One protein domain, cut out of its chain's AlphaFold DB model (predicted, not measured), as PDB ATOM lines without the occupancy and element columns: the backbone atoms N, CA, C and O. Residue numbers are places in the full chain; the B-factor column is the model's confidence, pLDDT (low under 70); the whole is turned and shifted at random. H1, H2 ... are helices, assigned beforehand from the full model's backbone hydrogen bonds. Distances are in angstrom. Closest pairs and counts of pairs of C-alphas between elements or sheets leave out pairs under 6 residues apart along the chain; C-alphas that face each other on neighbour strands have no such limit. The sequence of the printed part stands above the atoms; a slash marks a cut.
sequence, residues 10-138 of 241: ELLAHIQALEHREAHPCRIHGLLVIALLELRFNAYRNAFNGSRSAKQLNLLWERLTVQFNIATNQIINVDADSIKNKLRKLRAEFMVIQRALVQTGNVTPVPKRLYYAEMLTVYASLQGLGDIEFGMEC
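Overview. This is residues 10 to 138 of the 241 residues of an uncharacterized protein of Aphanomyces astaci (UniProt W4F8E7). Three helices, H4, H2 and H6, make a loose layer with H2 in the middle, and the long helix H5 crosses over one face of it. Residues 10 to 25, with H1, stick out as an arm, and residues 102 to 107 stick out beyond the body at the far end of H5. The printed part has 129 residues, with six named helices, H1 to H6 in chain order, and no named strand: all helix. It is loose, with a radius of gyration of the C-alphas of 18.0 A, and flat, spanning 62 by 44 by 22 A.

Along the chain. H1 is residues 10 to 19, from C-alpha 10 at (-17.677, -29.219, -18.375). H2 is residues 25 to 43, 25.8 A long, and H3 is residues 45 to 48. H4 is residues 54 to 71, 25.5 A long. H5, residues 80 to 102, is 33.4 A long. H6, residues 116 to 124, ends with C-alpha 124 at (-11.765, -7.629, 25.620).

Arrangement. H1 touches no helix. H2 touches H4 at a steep tilt of 44 degrees, opposite ways; the closest C-alphas are those of Leu 36 and Phe 68, 6.6 A. H2 touches H6 at a shallow tilt of 23 degrees, the same way, closest at the C-alphas of Phe 41 and Val 122, 6.5 A. H3 and H4 only just touch, with 3 pairs of C-alphas within 8 A. H4 touches H5 about perpendicular, at 85 degrees, closest at the C-alphas of Thr 65 and Ala 80, 5.7 A. H5 and H6 are close but not clearly touching; H4 and H6 are apart. Every O i to N i+4 pair is within hydrogen-bond range in H1, H4, H5 and H6, and 14 of 15 are in H2; H3 is too short for such a pair.

Size, cuts and confidence. The C-alphas of Glu 10 and Ser 51, the two farthest apart, are 61.8 A apart. The printed part has no cut. The link from H5 to H6 is long. Mean pLDDT of the printed part is 74.9, with residues 17 to 27, 51, 75 to 76, 103 to 110 and 124 to 138 under 70.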
ATOM      1  N   GLU A  10     -16.742 -29.649 -19.422       76.94
ATOM      2  CA  GLU A  10     -17.677 -29.219 -18.375       76.94
ATOM      3  C   GLU A  10     -17.531 -30.040 -17.091       76.94
ATOM      4  O   GLU A  10     -17.537 -29.474 -15.997       76.94
ATOM      5  N   LEU A  11     -17.335 -31.358 -17.210       79.12
ATOM      6  CA  LEU A  11     -17.061 -32.233 -16.070       79.12
ATOM      7  C   LEU A  11     -15.713 -31.909 -15.424       79.12
ATOM      8  O   LEU A  11     -15.641 -31.837 -14.204       79.12
ATOM      9  N   LEU A  12     -14.666 -31.652 -16.212       79.19
ATOM     10  CA  LEU A  12     -13.366 -31.223 -15.685       79.19
ATOM     11  C   LEU A  12     -13.453 -29.861 -14.989       79.19
ATOM     12  O   LEU A  12     -12.879 -29.701 -13.919       79.19
ATOM     13  N   ALA A  13     -14.222 -28.915 -15.534       78.88
ATOM     14  CA  ALA A  13     -14.476 -27.628 -14.891       78.88
ATOM     15  C   ALA A  13     -15.291 -27.781 -13.596       78.88
ATOM     16  O   ALA A  13     -15.019 -27.088 -12.618       78.88
ATOM     17  N   HIS A  14     -16.257 -28.706 -13.552       75.00
ATOM     18  CA  HIS A  14     -16.993 -29.036 -12.329       75.00
ATOM     19  C   HIS A  14     -16.105 -29.707 -11.283       75.00
ATOM     20  O   HIS A  14     -16.203 -29.366 -10.109       75.00
ATOM     21  N   ILE A  15     -15.220 -30.617 -11.692       73.88
ATOM     22  CA  ILE A  15     -14.250 -31.262 -10.804       73.88
ATOM     23  C   ILE A  15     -13.271 -30.216 -10.259       73.88
ATOM     24  O   ILE A  15     -13.118 -30.134  -9.049       73.88
ATOM     25  N   GLN A  16     -12.728 -29.325 -11.096       72.81
ATOM     26  CA  GLN A  16     -11.897 -28.202 -10.642       72.81
ATOM     27  C   GLN A  16     -12.655 -27.242  -9.715       72.81
ATOM     28  O   GLN A  16     -12.104 -26.767  -8.724       72.81
ATOM     29  N   ALA A  17     -13.929 -26.952  -9.991       65.50
ATOM     30  CA  ALA A  17     -14.761 -26.120  -9.123       65.50
ATOM     31  C   ALA A  17     -15.089 -26.805  -7.784       65.50
ATOM     32  O   ALA A  17     -15.250 -26.122  -6.771       65.50
ATOM     33  N   LEU A  18     -15.178 -28.139  -7.765       58.94
ATOM     34  CA  LEU A  18     -15.332 -28.948  -6.557       58.94
ATOM     35  C   LEU A  18     -14.018 -29.041  -5.766       58.94
ATOM     36  O   LEU A  18     -14.050 -28.871  -4.552       58.94
ATOM     37  N   GLU A  19     -12.872 -29.175  -6.435       62.38
ATOM     38  CA  GLU A  19     -11.532 -29.101  -5.831       62.38
ATOM     39  C   GLU A  19     -11.249 -27.709  -5.242       62.38
ATOM     40  O   GLU A  19     -10.687 -27.592  -4.160       62.38
ATOM     41  N   HIS A  20     -11.719 -26.631  -5.878       53.72
ATOM     42  CA  HIS A  20     -11.678 -25.282  -5.299       53.72
ATOM     43  C   HIS A  20     -12.713 -25.053  -4.181       53.72
ATOM     44  O   HIS A  20     -12.586 -24.091  -3.418       53.72
ATOM     45  N   ARG A  21     -13.737 -25.913  -4.078       48.84
ATOM     46  CA  ARG A  21     -14.716 -25.940  -2.979       48.84
ATOM     47  C   ARG A  21     -14.265 -26.786  -1.792       48.84
ATOM     48  O   ARG A  21     -14.887 -26.653  -0.734       48.84
ATOM     49  N   GLU A  22     -13.195 -27.575  -1.913       51.56
ATOM     50  CA  GLU A  22     -12.454 -28.032  -0.740       51.56
ATOM     51  C   GLU A  22     -12.002 -26.780   0.017       51.56
ATOM     52  O   GLU A  22     -11.285 -25.925  -0.508       51.56
ATOM     53  N   ALA A  23     -12.562 -26.593   1.212       52.81
ATOM     54  CA  ALA A  23     -12.514 -25.337   1.939       52.81
ATOM     55  C   ALA A  23     -11.088 -24.769   1.965       52.81
ATOM     56  O   ALA A  23     -10.168 -25.421   2.452       52.81
ATOM     57  N   HIS A  24     -10.912 -23.544   1.451       57.25
ATOM     58  CA  HIS A  24      -9.607 -22.887   1.405       57.25
ATOM     59  C   HIS A  24      -8.839 -23.095   2.720       57.25
ATOM     60  O   HIS A  24      -9.424 -22.871   3.789       57.25
ATOM     61  N   PRO A  25      -7.540 -23.443   2.683       58.66
ATOM     62  CA  PRO A  25      -6.750 -23.704   3.889       58.66
ATOM     63  C   PRO A  25      -6.855 -22.589   4.942       58.66
ATOM     64  O   PRO A  25      -6.889 -22.849   6.144       58.66
ATOM     65  N   CYS A  26      -7.003 -21.335   4.499       60.44
ATOM     66  CA  CYS A  26      -7.220 -20.175   5.365       60.44
ATOM     67  C   CYS A  26      -8.571 -20.190   6.104       60.44
ATOM     68  O   CYS A  26      -8.654 -19.724   7.239       60.44
ATOM     69  N   ARG A  27      -9.628 -20.717   5.477       67.94
ATOM     70  CA  ARG A  27     -10.963 -20.844   6.071       67.94
ATOM     71  C   ARG A  27     -10.994 -21.973   7.096       67.94
ATOM     72  O   ARG A  27     -11.505 -21.760   8.191       67.94
ATOM     73  N   ILE A  28     -10.395 -23.121   6.778       75.38
ATOM     74  CA  ILE A  28     -10.261 -24.244   7.720       75.38
ATOM     75  C   ILE A  28      -9.470 -23.793   8.949       75.38
ATOM     76  O   ILE A  28      -9.940 -23.937  10.074       75.38
ATOM     77  N   HIS A  29      -8.315 -23.154   8.742       81.56
ATOM     78  CA  HIS A  29      -7.507 -22.606   9.834       81.56
ATOM     79  C   HIS A  29      -8.290 -21.630  10.717       81.56
ATOM     80  O   HIS A  29      -8.193 -21.702  11.941       81.56
ATOM     81  N   GLY A  30      -9.102 -20.759  10.113       83.75
ATOM     82  CA  GLY A  30      -9.934 -19.823  10.862       83.75
ATOM     83  C   GLY A  30     -10.976 -20.513  11.741       83.75
ATOM     84  O   GLY A  30     -11.099 -20.170  12.914       83.75
ATOM     85  N   LEU A  31     -11.664 -21.529  11.216       85.75
ATOM     86  CA  LEU A  31     -12.656 -22.301  11.973       85.75
ATOM     87  C   LEU A  31     -12.026 -23.073  13.139       85.75
ATOM     88  O   LEU A  31     -12.591 -23.099  14.229       85.75
ATOM     89  N   LEU A  32     -10.828 -23.632  12.945       89.75
ATOM     90  CA  LEU A  32     -10.071 -24.287  14.016       89.75
ATOM     91  C   LEU A  32      -9.723 -23.311  15.146       89.75
ATOM     92  O   LEU A  32      -9.827 -23.650  16.322       89.75
ATOM     93  N   VAL A  33      -9.318 -22.088  14.799       89.38
ATOM     94  CA  VAL A  33      -9.014 -21.048  15.788       89.38
ATOM     95  C   VAL A  33     -10.270 -20.639  16.556       89.38
ATOM     96  O   VAL A  33     -10.211 -20.529  17.778       89.38
ATOM     97  N   ILE A  34     -11.404 -20.467  15.872       89.56
ATOM     98  CA  ILE A  34     -12.687 -20.136  16.510       89.56
ATOM     99  C   ILE A  34     -13.100 -21.242  17.487       89.56
ATOM    100  O   ILE A  34     -13.361 -20.952  18.653       89.56
ATOM    101  N   ALA A  35     -13.067 -22.507  17.057       90.06
ATOM    102  CA  ALA A  35     -13.382 -23.649  17.913       90.06
ATOM    103  C   ALA A  35     -12.484 -23.699  19.160       90.06
ATOM    104  O   ALA A  35     -12.960 -23.962  20.266       90.06
ATOM    105  N   LEU A  36     -11.190 -23.404  19.004       91.25
ATOM    106  CA  LEU A  36     -10.254 -23.375  20.123       91.25
ATOM    107  C   LEU A  36     -10.576 -22.264  21.131       91.25
ATOM    108  O   LEU A  36     -10.535 -22.495  22.344       91.25
ATOM    109  N   LEU A  37     -10.875 -21.059  20.638       89.69
ATOM    110  CA  LEU A  37     -11.235 -19.923  21.483       89.69
ATOM    111  C   LEU A  37     -12.536 -20.199  22.248       89.69
ATOM    112  O   LEU A  37     -12.579 -19.997  23.462       89.69
ATOM    113  N   GLU A  38     -13.539 -20.746  21.567       89.25
ATOM    114  CA  GLU A  38     -14.829 -21.128  22.144       89.25
ATOM    115  C   GLU A  38     -14.664 -22.180  23.254       89.25
ATOM    116  O   GLU A  38     -15.146 -22.015  24.378       89.25
ATOM    117  N   LEU A  39     -13.889 -23.235  22.992       89.44
ATOM    118  CA  LEU A  39     -13.606 -24.274  23.982       89.44
ATOM    119  C   LEU A  39     -12.889 -23.711  25.214       89.44
ATOM    120  O   LEU A  39     -13.315 -23.967  26.341       89.44
ATOM    121  N   ARG A  40     -11.808 -22.939  25.040       88.38
ATOM    122  CA  ARG A  40     -10.986 -22.470  26.169       88.38
ATOM    123  C   ARG A  40     -11.650 -21.370  26.989       88.38
ATOM    124  O   ARG A  40     -11.501 -21.363  28.216       88.38
ATOM    125  N   PHE A  41     -12.285 -20.413  26.323       86.00
ATOM    126  CA  PHE A  41     -12.737 -19.166  26.937       86.00
ATOM    127  C   PHE A  41     -14.249 -19.067  27.094       86.00
ATOM    128  O   PHE A  41     -14.697 -18.161  27.791       86.00
ATOM    129  N   ASN A  42     -15.014 -20.013  26.542       86.06
ATOM    130  CA  ASN A  42     -16.425 -20.174  26.865       86.06
ATOM    131  C   ASN A  42     -16.660 -21.480  27.642       86.06
ATOM    132  O   ASN A  42     -16.824 -21.446  28.862       86.06
ATOM    133  N   ALA A  43     -16.555 -22.642  26.988       87.25
ATOM    134  CA  ALA A  43     -16.940 -23.928  27.584       87.25
ATOM    135  C   ALA A  43     -16.121 -24.301  28.836       87.25
ATOM    136  O   ALA A  43     -16.670 -24.722  29.855       87.25
ATOM    137  N   TYR A  44     -14.800 -24.115  28.787       85.44
ATOM    138  CA  TYR A  44     -13.893 -24.412  29.899       85.44
ATOM    139  C   TYR A  44     -13.534 -23.183  30.744       85.44
ATOM    140  O   TYR A  44     -12.731 -23.306  31.670       85.44
ATOM    141  N   ARG A  45     -14.130 -22.010  30.490       84.38
ATOM    142  CA  ARG A  45     -13.770 -20.751  31.167       84.38
ATOM    143  C   ARG A  45     -13.768 -20.884  32.686       84.38
ATOM    144  O   ARG A  45     -12.748 -20.688  33.340       84.38
ATOM    145  N   ASN A  46     -14.906 -21.300  33.234       83.19
ATOM    146  CA  ASN A  46     -15.100 -21.436  34.678       83.19
ATOM    147  C   ASN A  46     -14.179 -22.500  35.272       83.19
ATOM    148  O   ASN A  46     -13.751 -22.397  36.419       83.19
ATOM    149  N   ALA A  47     -13.847 -23.519  34.478       82.31
ATOM    150  CA  ALA A  47     -12.912 -24.530  34.907       82.31
ATOM    151  C   ALA A  47     -11.502 -23.932  35.053       82.31
ATOM    152  O   ALA A  47     -10.864 -24.114  36.083       82.31
ATOM    153  N   PHE A  48     -11.021 -23.166  34.081       83.50
ATOM    154  CA  PHE A  48      -9.693 -22.557  34.167       83.50
ATOM    155  C   PHE A  48      -9.583 -21.423  35.197       83.50
ATOM    156  O   PHE A  48      -8.495 -21.217  35.726       83.50
ATOM    157  N   ASN A  49     -10.682 -20.738  35.523       77.75
ATOM    158  CA  ASN A  49     -10.666 -19.565  36.407       77.75
ATOM    159  C   ASN A  49     -10.741 -19.903  37.913       77.75
ATOM    160  O   ASN A  49     -10.751 -19.003  38.750       77.75
ATOM    161  N   GLY A  50     -10.786 -21.187  38.283       73.00
ATOM    162  CA  GLY A  50     -10.752 -21.633  39.681       73.00
ATOM    163  C   GLY A  50      -9.334 -21.822  40.236       73.00
ATOM    164  O   GLY A  50      -8.389 -22.070  39.489       73.00
ATOM    165  N   SER A  51      -9.184 -21.792  41.567       59.59
ATOM    166  CA  SER A  51      -7.915 -22.150  42.222       59.59
ATOM    167  C   SER A  51      -7.624 -23.643  42.039       59.59
ATOM    168  O   SER A  51      -8.397 -24.493  42.487       59.59
ATOM    169  N   ARG A  52      -6.536 -23.971  41.333       73.12
ATOM    170  CA  ARG A  52      -6.173 -25.346  40.956       73.12
ATOM    171  C   ARG A  52      -4.694 -25.608  41.172       73.12
ATOM    172  O   ARG A  52      -3.849 -24.751  40.931       73.12
ATOM    173  N   SER A  53      -4.378 -26.834  41.574       81.06
ATOM    174  CA  SER A  53      -3.001 -27.326  41.562       81.06
ATOM    175  C   SER A  53      -2.487 -27.494  40.126       81.06
ATOM    176  O   SER A  53      -3.265 -27.706  39.194       81.06
ATOM    177  N   ALA A  54      -1.163 -27.486  39.945       78.81
ATOM    178  CA  ALA A  54      -0.533 -27.699  38.639       78.81
ATOM    179  C   ALA A  54      -0.969 -29.019  37.971       78.81
ATOM    180  O   ALA A  54      -1.243 -29.049  36.775       78.81
ATOM    181  N   LYS A  55      -1.131 -30.098  38.753       82.06
ATOM    182  CA  LYS A  55      -1.623 -31.391  38.247       82.06
ATOM    183  C   LYS A  55      -3.049 -31.291  37.697       82.06
ATOM    184  O   LYS A  55      -3.335 -31.823  36.632       82.06
ATOM    185  N   GLN A  56      -3.933 -30.576  38.396       84.12
ATOM    186  CA  GLN A  56      -5.311 -30.358  37.945       84.12
ATOM    187  C   GLN A  56      -5.380 -29.474  36.698       84.12
ATOM    188  O   GLN A  56      -6.251 -29.684  35.858       84.12
ATOM    189  N   LEU A  57      -4.479 -28.495  36.563       86.00
ATOM    190  CA  LEU A  57      -4.374 -27.688  35.349       86.00
ATOM    191  C   LEU A  57      -3.881 -28.514  34.162       86.00
ATOM    192  O   LEU A  57      -4.465 -28.407  33.089       86.00
ATOM    193  N   ASN A  58      -2.874 -29.368  34.350       85.69
ATOM    194  CA  ASN A  58      -2.396 -30.265  33.294       85.69
ATOM    195  C   ASN A  58      -3.492 -31.225  32.823       85.69
ATOM    196  O   ASN A  58      -3.755 -31.299  31.628       85.69
ATOM    197  N   LEU A  59      -4.218 -31.857  33.749       88.19
ATOM    198  CA  LEU A  59      -5.348 -32.720  33.391       88.19
ATOM    199  C   LEU A  59      -6.455 -31.952  32.648       88.19
ATOM    200  O   LEU A  59      -7.091 -32.475  31.735       88.19
ATOM    201  N   LEU A  60      -6.705 -30.697  33.033       88.88
ATOM    202  CA  LEU A  60      -7.689 -29.858  32.354       88.88
ATOM    203  C   LEU A  60      -7.250 -29.495  30.934       88.88
ATOM    204  O   LEU A  60      -8.085 -29.471  30.032       88.88
ATOM    205  N   TRP A  61      -5.957 -29.229  30.746       90.81
ATOM    206  CA  TRP A  61      -5.362 -29.028  29.431       90.81
ATOM    207  C   TRP A  61      -5.525 -30.264  28.557       90.81
ATOM    208  O   TRP A  61      -6.042 -30.135  27.454       90.81
ATOM    209  N   GLU A  62      -5.188 -31.451  29.059       90.50
ATOM    210  CA  GLU A  62      -5.384 -32.710  28.330       90.50
ATOM    211  C   GLU A  62      -6.853 -32.930  27.947       90.50
ATOM    212  O   GLU A  62      -7.162 -33.246  26.799       90.50
ATOM    213  N   ARG A  63      -7.785 -32.683  28.876       91.12
ATOM    214  CA  ARG A  63      -9.222 -32.812  28.605       91.12
ATOM    215  C   ARG A  63      -9.707 -31.830  27.537       91.12
ATOM    216  O   ARG A  63     -10.505 -32.211  26.682       91.12
ATOM    217  N   LEU A  64      -9.241 -30.581  27.579       91.88
ATOM    218  CA  LEU A  64      -9.545 -29.585  26.552       91.88
ATOM    219  C   LEU A  64      -9.003 -30.028  25.191       91.88
ATOM    220  O   LEU A  64      -9.719 -29.924  24.201       91.88
ATOM    221  N   THR A  65      -7.780 -30.556  25.146       91.81
ATOM    222  CA  THR A  65      -7.145 -31.054  23.921       91.81
ATOM    223  C   THR A  65      -7.946 -32.172  23.271       91.81
ATOM    224  O   THR A  65      -8.221 -32.120  22.073       91.81
ATOM    225  N   VAL A  66      -8.386 -33.152  24.061       90.50
ATOM    226  CA  VAL A  66      -9.228 -34.246  23.561       90.50
ATOM    227  C   VAL A  66     -10.526 -33.697  22.970       90.50
ATOM    228  O   VAL A  66     -10.890 -34.052  21.853       90.50
ATOM    229  N   GLN A  67     -11.198 -32.785  23.677       90.75
ATOM    230  CA  GLN A  67     -12.433 -32.174  23.177       90.75
ATOM    231  C   GLN A  67     -12.213 -31.349  21.910       90.75
ATOM    232  O   GLN A  67     -13.048 -31.377  21.014       90.75
ATOM    233  N   PHE A  68     -11.084 -30.650  21.809       91.12
ATOM    234  CA  PHE A  68     -10.719 -29.915  20.607       91.12
ATOM    235  C   PHE A  68     -10.538 -30.848  19.406       91.12
ATOM    236  O   PHE A  68     -11.141 -30.606  18.361       91.12
ATOM    237  N   ASN A  69      -9.774 -31.934  19.557       89.88
ATOM    238  CA  ASN A  69      -9.538 -32.895  18.478       89.88
ATOM    239  C   ASN A  69     -10.844 -33.563  18.015       89.88
ATOM    240  O   ASN A  69     -11.066 -33.682  16.811       89.88
ATOM    241  N   ILE A  70     -11.738 -33.909  18.955       87.56
ATOM    242  CA  ILE A  70     -13.074 -34.454  18.653       87.56
ATOM    243  C   ILE A  70     -13.928 -33.418  17.911       87.56
ATOM    244  O   ILE A  70     -14.462 -33.710  16.848       87.56
ATOM    245  N   ALA A  71     -14.042 -32.197  18.440       85.31
ATOM    246  CA  ALA A  71     -14.904 -31.161  17.868       85.31
ATOM    247  C   ALA A  71     -14.456 -30.701  16.471       85.31
ATOM    248  O   ALA A  71     -15.267 -30.203  15.694       85.31
ATOM    249  N   THR A  72     -13.168 -30.844  16.158       84.38
ATOM    250  CA  THR A  72     -12.583 -30.390  14.892       84.38
ATOM    251  C   THR A  72     -12.271 -31.516  13.908       84.38
ATOM    252  O   THR A  72     -11.748 -31.232  12.832       84.38
ATOM    253  N   ASN A  73     -12.611 -32.770  14.242       81.62
ATOM    254  CA  ASN A  73     -12.306 -33.962  13.440       81.62
ATOM    255  C   ASN A  73     -10.842 -34.000  12.965       81.62
ATOM    256  O   ASN A  73     -10.550 -34.325  11.813       81.62
ATOM    257  N   GLN A  74      -9.912 -33.620  13.843       74.62
ATOM    258  CA  GLN A  74      -8.496 -33.598  13.496       74.62
ATOM    259  C   GLN A  74      -7.975 -35.023  13.327       74.62
ATOM    260  O   GLN A  74      -8.002 -35.822  14.258       74.62
ATOM    261  N   ILE A  75      -7.476 -35.323  12.127       59.31
ATOM    262  CA  ILE A  75      -6.891 -36.627  11.781       59.31
ATOM    263  C   ILE A  75      -5.566 -36.832  12.530       59.31
ATOM    264  O   ILE A  75      -5.211 -37.948  12.902       59.31
ATOM    265  N   ILE A  76      -4.840 -35.738  12.778       69.00
ATOM    266  CA  ILE A  76      -3.616 -35.722  13.576       69.00
ATOM    267  C   ILE A  76      -3.985 -35.169  14.948       69.00
ATOM    268  O   ILE A  76      -4.327 -33.994  15.069       69.00
ATOM    269  N   ASN A  77      -3.911 -36.013  15.978       74.81
ATOM    270  CA  ASN A  77      -4.160 -35.588  17.351       74.81
ATOM    271  C   ASN A  77      -3.205 -34.449  17.719       74.81
ATOM    272  O   ASN A  77      -1.999 -34.656  17.851       74.81
ATOM    273  N   VAL A  78      -3.755 -33.248  17.896       83.50
ATOM    274  CA  VAL A  78      -3.006 -32.102  18.408       83.50
ATOM    275  C   VAL A  78      -2.722 -32.359  19.883       83.50
ATOM    276  O   VAL A  78      -3.611 -32.805  20.606       83.50
ATOM    277  N   ASP A  79      -1.496 -32.103  20.332       88.50
ATOM    278  CA  ASP A  79      -1.094 -32.237  21.730       88.50
ATOM    279  C   ASP A  79      -1.393 -30.963  22.546       88.50
ATOM    280  O   ASP A  79      -1.668 -29.878  22.014       88.50
ATOM    281  N   ALA A  80      -1.346 -31.086  23.875       86.88
ATOM    282  CA  ALA A  80      -1.648 -29.978  24.774       86.88
ATOM    283  C   ALA A  80      -0.662 -28.806  24.638       86.88
ATOM    284  O   ALA A  80      -1.078 -27.650  24.754       86.88
ATOM    285  N   ASP A  81       0.615 -29.065  24.354       88.44
ATOM    286  CA  ASP A  81       1.619 -28.012  24.212       88.44
ATOM    287  C   ASP A  81       1.432 -27.244  22.906       88.44
ATOM    288  O   ASP A  81       1.514 -26.013  22.900       88.44
ATOM    289  N   SER A  82       1.071 -27.926  21.819       88.94
ATOM    290  CA  SER A  82       0.660 -27.297  20.563       88.94
ATOM    291  C   SER A  82      -0.528 -26.354  20.761       88.94
ATOM    292  O   SER A  82      -0.494 -25.214  20.282       88.94
ATOM    293  N   ILE A  83      -1.543 -26.763  21.530       88.88
ATOM    294  CA  ILE A  83      -2.687 -25.904  21.867       88.88
ATOM    295  C   ILE A  83      -2.260 -24.701  22.717       88.88
ATOM    296  O   ILE A  83      -2.599 -23.559  22.380       88.88
ATOM    297  N   LYS A  84      -1.482 -24.921  23.786       87.38
ATOM    298  CA  LYS A  84      -0.949 -23.841  24.635       87.38
ATOM    299  C   LYS A  84      -0.152 -22.835  23.798       87.38
ATOM    300  O   LYS A  84      -0.372 -21.627  23.894       87.38
ATOM    301  N   ASN A  85       0.736 -23.321  22.935       89.06
ATOM    302  CA  ASN A  85       1.567 -22.501  22.057       89.06
ATOM    303  C   ASN A  85       0.733 -21.722  21.043       89.06
ATOM    304  O   ASN A  85       0.995 -20.539  20.809       89.06
ATOM    305  N   LYS A  86      -0.301 -22.345  20.469       89.06
ATOM    306  CA  LYS A  86      -1.225 -21.665  19.563       89.06
ATOM    307  C   LYS A  86      -1.946 -20.521  20.272       89.06
ATOM    308  O   LYS A  86      -1.956 -19.415  19.745       89.06
ATOM    309  N   LEU A  87      -2.459 -20.742  21.482       89.25
ATOM    310  CA  LEU A  87      -3.128 -19.708  22.283       89.25
ATOM    311  C   LEU A  87      -2.191 -18.552  22.660       89.25
ATOM    312  O   LEU A  87      -2.591 -17.391  22.574       89.25
ATOM    313  N   ARG A  88      -0.927 -18.844  23.001       85.94
ATOM    314  CA  ARG A  88       0.101 -17.812  23.235       85.94
ATOM    315  C   ARG A  88       0.338 -16.955  21.985       85.94
ATOM    316  O   ARG A  88       0.329 -15.730  22.082       85.94
ATOM    317  N   LYS A  89       0.489 -17.582  20.810       87.38
ATOM    318  CA  LYS A  89       0.664 -16.875  19.526       87.38
ATOM    319  C   LYS A  89      -0.549 -16.010  19.178       87.38
ATOM    320  O   LYS A  89      -0.377 -14.850  18.833       87.38
ATOM    321  N   LEU A  90      -1.761 -16.539  19.347       87.38
ATOM    322  CA  LEU A  90      -3.014 -15.811  19.110       87.38
ATOM    323  C   LEU A  90      -3.136 -14.568  20.008       87.38
ATOM    324  O   LEU A  90      -3.515 -13.499  19.533       87.38
ATOM    325  N   ARG A  91      -2.739 -14.669  21.285       83.38
ATOM    326  CA  ARG A  91      -2.676 -13.511  22.192       83.38
ATOM    327  C   ARG A  91      -1.639 -12.482  21.732       83.38
ATOM    328  O   ARG A  91      -1.925 -11.289  21.756       83.38
ATOM    329  N   ALA A  92      -0.452 -12.921  21.314       83.50
ATOM    330  CA  ALA A  92       0.586 -12.022  20.811       83.50
ATOM    331  C   ALA A  92       0.129 -11.282  19.541       83.50
ATOM    332  O   ALA A  92       0.246 -10.060  19.476       83.50
ATOM    333  N   GLU A  93      -0.466 -12.000  18.584       83.44
ATOM    334  CA  GLU A  93      -1.069 -11.428  17.373       83.44
ATOM    335  C   GLU A  93      -2.139 -10.384  17.722       83.44
ATOM    336  O   GLU A  93      -2.104  -9.266  17.207       83.44
ATOM    337  N   PHE A  94      -3.039 -10.701  18.660       83.00
ATOM    338  CA  PHE A  94      -4.050  -9.759  19.139       83.00
ATOM    339  C   PHE A  94      -3.423  -8.481  19.715       83.00
ATOM    340  O   PHE A  94      -3.824  -7.379  19.345       83.00
ATOM    341  N   MET A  95      -2.398  -8.607  20.564       81.31
ATOM    342  CA  MET A  95      -1.704  -7.463  21.170       81.31
ATOM    343  C   MET A  95      -0.947  -6.604  20.150       81.31
ATOM    344  O   MET A  95      -0.813  -5.396  20.348       81.31
ATOM    345  N   VAL A  96      -0.436  -7.203  19.071       82.06
ATOM    346  CA  VAL A  96       0.178  -6.465  17.955       82.06
ATOM    347  C   VAL A  96      -0.883  -5.656  17.209       82.06
ATOM    348  O   VAL A  96      -0.679  -4.464  16.987       82.06
ATOM    349  N   ILE A  97      -2.036  -6.259  16.894       78.94
ATOM    350  CA  ILE A  97      -3.139  -5.557  16.218       78.94
ATOM    351  C   ILE A  97      -3.675  -4.417  17.095       78.94
ATOM    352  O   ILE A  97      -3.858  -3.311  16.599       78.94
ATOM    353  N   GLN A  98      -3.878  -4.646  18.397       78.81
ATOM    354  CA  GLN A  98      -4.325  -3.598  19.326       78.81
ATOM    355  C   GLN A  98      -3.347  -2.420  19.385       78.81
ATOM    356  O   GLN A  98      -3.764  -1.268  19.309       78.81
ATOM    357  N   ARG A  99      -2.036  -2.690  19.455       76.94
ATOM    358  CA  ARG A  99      -1.016  -1.631  19.423       76.94
ATOM    359  C   ARG A  99      -1.036  -0.847  18.113       76.94
ATOM    360  O   ARG A  99      -0.935   0.374  18.158       76.94
ATOM    361  N   ALA A 100      -1.203  -1.522  16.977       73.81
ATOM    362  CA  ALA A 100      -1.311  -0.863  15.678       73.81
ATOM    363  C   ALA A 100      -2.575   0.010  15.559       73.81
ATOM    364  O   ALA A 100      -2.520   1.060  14.934       73.81
ATOM    365  N   LEU A 101      -3.691  -0.380  16.190       73.69
ATOM    366  CA  LEU A 101      -4.931   0.413  16.199       73.69
ATOM    367  C   LEU A 101      -4.826   1.701  17.029       73.69
ATOM    368  O   LEU A 101      -5.507   2.674  16.722       73.69
ATOM    369  N   VAL A 102      -3.997   1.709  18.076       70.62
ATOM    370  CA  VAL A 102      -3.776   2.887  18.936       70.62
ATOM    371  C   VAL A 102      -2.745   3.849  18.332       70.62
ATOM    372  O   VAL A 102      -2.734   5.031  18.668       70.62
ATOM    373  N   GLN A 103      -1.883   3.376  17.427       67.88
ATOM    374  CA  GLN A 103      -0.914   4.228  16.743       67.88
ATOM    375  C   GLN A 103      -1.606   5.112  15.697       67.88
ATOM    376  O   GLN A 103      -1.842   4.713  14.561       67.88
ATOM    377  N   THR A 104      -1.891   6.356  16.074       54.53
ATOM    378  CA  THR A 104      -2.273   7.435  15.157       54.53
ATOM    379  C   THR A 104      -1.037   7.965  14.427       54.53
ATOM    380  O   THR A 104      -0.385   8.908  14.868       54.53
ATOM    381  N   GLY A 105      -0.698   7.326  13.313       52.47
ATOM    382  CA  GLY A 105       0.326   7.721  12.341       52.47
ATOM    383  C   GLY A 105       0.186   6.842  11.095       52.47
ATOM    384  O   GLY A 105      -0.505   5.835  11.178       52.47
ATOM    385  N   ASN A 106       0.787   7.206   9.953       56.22
ATOM    386  CA  ASN A 106       0.675   6.521   8.643       56.22
ATOM    387  C   ASN A 106       1.245   5.077   8.621       56.22
ATOM    388  O   ASN A 106       2.083   4.729   7.792       56.22
ATOM    389  N   VAL A 107       0.812   4.226   9.543       60.72
ATOM    390  CA  VAL A 107       1.142   2.811   9.628       60.72
ATOM    391  C   VAL A 107       0.086   2.061   8.828       60.72
ATOM    392  O   VAL A 107      -1.114   2.268   9.010       60.72
ATOM    393  N   THR A 108       0.525   1.198   7.916       60.09
ATOM    394  CA  THR A 108      -0.384   0.334   7.166       60.09
ATOM    395  C   THR A 108      -1.213  -0.505   8.147       60.09
ATOM    396  O   THR A 108      -0.642  -1.173   9.015       60.09
ATOM    397  N   PRO A 109      -2.557  -0.480   8.054       64.06
ATOM    398  CA  PRO A 109      -3.406  -1.238   8.963       64.06
ATOM    399  C   PRO A 109      -3.053  -2.726   8.904       64.06
ATOM    400  O   PRO A 109      -3.067  -3.325   7.828       64.06
ATOM    401  N   VAL A 110      -2.749  -3.336  10.055       68.44
ATOM    402  CA  VAL A 110      -2.498  -4.782  10.118       68.44
ATOM    403  C   VAL A 110      -3.772  -5.511   9.668       68.44
ATOM    404  O   VAL A 110      -4.831  -5.288  10.269       68.44
ATOM    405  N   PRO A 111      -3.711  -6.379   8.637       72.31
ATOM    406  CA  PRO A 111      -4.888  -7.082   8.148       72.31
ATOM    407  C   PRO A 111      -5.533  -7.925   9.250       72.31
ATOM    408  O   PRO A 111      -4.907  -8.819   9.825       72.31
ATOM    409  N   LYS A 112      -6.809  -7.652   9.532       77.44
ATOM    410  CA  LYS A 112      -7.601  -8.425  10.492       77.44
ATOM    411  C   LYS A 112      -7.879  -9.810   9.909       77.44
ATOM    412  O   LYS A 112      -8.359  -9.941   8.785       77.44
ATOM    413  N   ARG A 113      -7.549 -10.854  10.670       80.00
ATOM    414  CA  ARG A 113      -7.843 -12.248  10.308       80.00
ATOM    415  C   ARG A 113      -9.339 -12.530  10.478       80.00
ATOM    416  O   ARG A 113     -10.015 -11.836  11.229       80.00
ATOM    417  N   LEU A 114      -9.839 -13.582   9.828       78.12
ATOM    418  CA  LEU A 114     -11.262 -13.957   9.864       78.12
ATOM    419  C   LEU A 114     -11.804 -14.191  11.288       78.12
ATOM    420  O   LEU A 114     -12.953 -13.874  11.543       78.12
ATOM    421  N   TYR A 115     -10.968 -14.681  12.205       83.69
ATOM    422  CA  TYR A 115     -11.303 -14.965  13.611       83.69
ATOM    423  C   TYR A 115     -11.072 -13.778  14.567       83.69
ATOM    424  O   TYR A 115     -11.030 -13.931  15.791       83.69
ATOM    425  N   TYR A 116     -10.791 -12.586  14.029       83.12
ATOM    426  CA  TYR A 116     -10.429 -11.424  14.842       83.12
ATOM    427  C   TYR A 116     -11.605 -10.903  15.685       83.12
ATOM    428  O   TYR A 116     -11.386 -10.382  16.778       83.12
ATOM    429  N   ALA A 117     -12.845 -11.060  15.214       83.06
ATOM    430  CA  ALA A 117     -14.034 -10.671  15.973       83.06
ATOM    431  C   ALA A 117     -14.179 -11.515  17.253       83.06
ATOM    432  O   ALA A 117     -14.403 -10.979  18.334       83.06
ATOM    433  N   GLU A 118     -13.949 -12.821  17.155       83.38
ATOM    434  CA  GLU A 118     -13.990 -13.758  18.274       83.38
ATOM    435  C   GLU A 118     -12.848 -13.492  19.259       83.38
ATOM    436  O   GLU A 118     -13.059 -13.493  20.472       83.38
ATOM    437  N   MET A 119     -11.649 -13.176  18.753       84.19
ATOM    438  CA  MET A 119     -10.540 -12.715  19.593       84.19
ATOM    439  C   MET A 119     -10.899 -11.466  20.391       84.19
ATOM    440  O   MET A 119     -10.568 -11.396  21.570       84.19
ATOM    441  N   LEU A 120     -11.550 -10.481  19.766       81.25
ATOM    442  CA  LEU A 120     -12.000  -9.276  20.456       81.25
ATOM    443  C   LEU A 120     -12.982  -9.624  21.570       81.25
ATOM    444  O   LEU A 120     -12.752  -9.213  22.700       81.25
ATOM    445  N   THR A 121     -14.017 -10.415  21.290       82.12
ATOM    446  CA  THR A 121     -15.010 -10.823  22.298       82.12
ATOM    447  C   THR A 121     -14.353 -11.512  23.492       82.12
ATOM    448  O   THR A 121     -14.631 -11.184  24.647       82.12
ATOM    449  N   VAL A 122     -13.431 -12.434  23.220       80.06
ATOM    450  CA  VAL A 122     -12.728 -13.193  24.252       80.06
ATOM    451  C   VAL A 122     -11.766 -12.303  25.038       80.06
ATOM    452  O   VAL A 122     -11.873 -12.221  26.259       80.06
ATOM    453  N   TYR A 123     -10.843 -11.611  24.366       74.88
ATOM    454  CA  TYR A 123      -9.761 -10.876  25.023       74.88
ATOM    455  C   TYR A 123     -10.179  -9.506  25.568       74.88
ATOM    456  O   TYR A 123      -9.556  -9.044  26.523       74.88
ATOM    457  N   ALA A 124     -11.229  -8.865  25.041       66.69
ATOM    458  CA  ALA A 124     -11.765  -7.629  25.620       66.69
ATOM    459  C   ALA A 124     -12.315  -7.865  27.033       66.69
ATOM    460  O   ALA A 124     -12.126  -7.030  27.913       66.69
ATOM    461  N   SER A 125     -12.901  -9.043  27.288       60.09
ATOM    462  CA  SER A 125     -13.371  -9.433  28.625       60.09
ATOM    463  C   SER A 125     -12.247  -9.717  29.635       60.09
ATOM    464  O   SER A 125     -12.521  -9.914  30.816       60.09
ATOM    465  N   LEU A 126     -10.989  -9.739  29.173       60.25
ATOM    466  CA  LEU A 126      -9.796 -10.066  29.961       60.25
ATOM    467  C   LEU A 126      -8.920  -8.838  30.262       60.25
ATOM    468  O   LEU A 126      -7.833  -8.979  30.833       60.25
ATOM    469  N   GLN A 127      -9.366  -7.628  29.895       44.91
ATOM    470  CA  GLN A 127      -8.710  -6.383  30.304       44.91
ATOM    471  C   GLN A 127      -8.711  -6.285  31.837       44.91
ATOM    472  O   GLN A 127      -9.753  -6.129  32.463       44.91
ATOM    473  N   GLY A 128      -7.526  -6.410  32.439       42.38
ATOM    474  CA  GLY A 128      -7.332  -6.364  33.893       42.38
ATOM    475  C   GLY A 128      -6.707  -7.626  34.491       42.38
ATOM    476  O   GLY A 128      -6.167  -7.558  35.594       42.38
ATOM    477  N   LEU A 129      -6.673  -8.746  33.761       44.25
ATOM    478  CA  LEU A 129      -5.910  -9.929  34.165       44.25
ATOM    479  C   LEU A 129      -4.531  -9.926  33.501       44.25
ATOM    480  O   LEU A 129      -4.271 -10.600  32.500       44.25
ATOM    481  N   GLY A 130      -3.629  -9.116  34.060       40.84
ATOM    482  CA  GLY A 130      -2.195  -9.266  33.797       40.84
ATOM    483  C   GLY A 130      -1.753 -10.679  34.170       40.84
ATOM    484  O   GLY A 130      -2.223 -11.152  35.191       40.84
ATOM    485  N   ASP A 131      -0.938 -11.332  33.330       45.47
ATOM    486  CA  ASP A 131      -0.163 -12.592  33.477       45.47
ATOM    487  C   ASP A 131      -0.685 -13.774  34.328       45.47
ATOM    488  O   ASP A 131      -0.000 -14.782  34.472       45.47
ATOM    489  N   ILE A 132      -1.893 -13.713  34.871       43.97
ATOM    490  CA  ILE A 132      -2.397 -14.631  35.895       43.97
ATOM    491  C   ILE A 132      -3.252 -15.736  35.265       43.97
ATOM    492  O   ILE A 132      -3.458 -16.782  35.874       43.97
ATOM    493  N   GLU A 133      -3.737 -15.555  34.034       45.28
ATOM    494  CA  GLU A 133      -4.842 -16.376  33.523       45.28
ATOM    495  C   GLU A 133      -4.462 -17.509  32.561       45.28
ATOM    496  O   GLU A 133      -5.307 -18.300  32.129       45.28
ATOM    497  N   PHE A 134      -3.179 -17.650  32.257       40.81
ATOM    498  CA  PHE A 134      -2.648 -18.898  31.733       40.81
ATOM    499  C   PHE A 134      -1.578 -19.357  32.685       40.81
ATOM    500  O   PHE A 134      -0.681 -18.577  32.979       40.81
ATOM    501  N   GLY A 135      -1.741 -20.593  33.167       37.31
ATOM    502  CA  GLY A 135      -0.907 -21.239  34.168       37.31
ATOM    503  C   GLY A 135       0.485 -20.638  34.232       37.31
ATOM    504  O   GLY A 135       1.203 -20.632  33.233       37.31
ATOM    505  N   MET A 136       0.796 -20.118  35.415       31.89
ATOM    506  CA  MET A 136       2.109 -19.707  35.879       31.89
ATOM    507  C   MET A 136       3.079 -20.893  35.764       31.89
ATOM    508  O   MET A 136       3.474 -21.509  36.746       31.89
ATOM    509  N   GLU A 137       3.410 -21.264  34.536       37.59
ATOM    510  CA  GLU A 137       4.553 -22.074  34.187       37.59
ATOM    511  C   GLU A 137       5.672 -21.058  34.013       37.59
ATOM    512  O   GLU A 137       5.683 -20.285  33.055       37.59
ATOM    513  N   CYS A 138       6.527 -20.971  35.032       29.69
ATOM    514  CA  CYS A 138       7.687 -20.098  35.072       29.69
ATOM    515  C   CYS A 138       8.543 -20.292  33.815       29.69
ATOM    516  O   CYS A 138       9.439 -21.132  33.798       29.69
TER     517      CYS A 138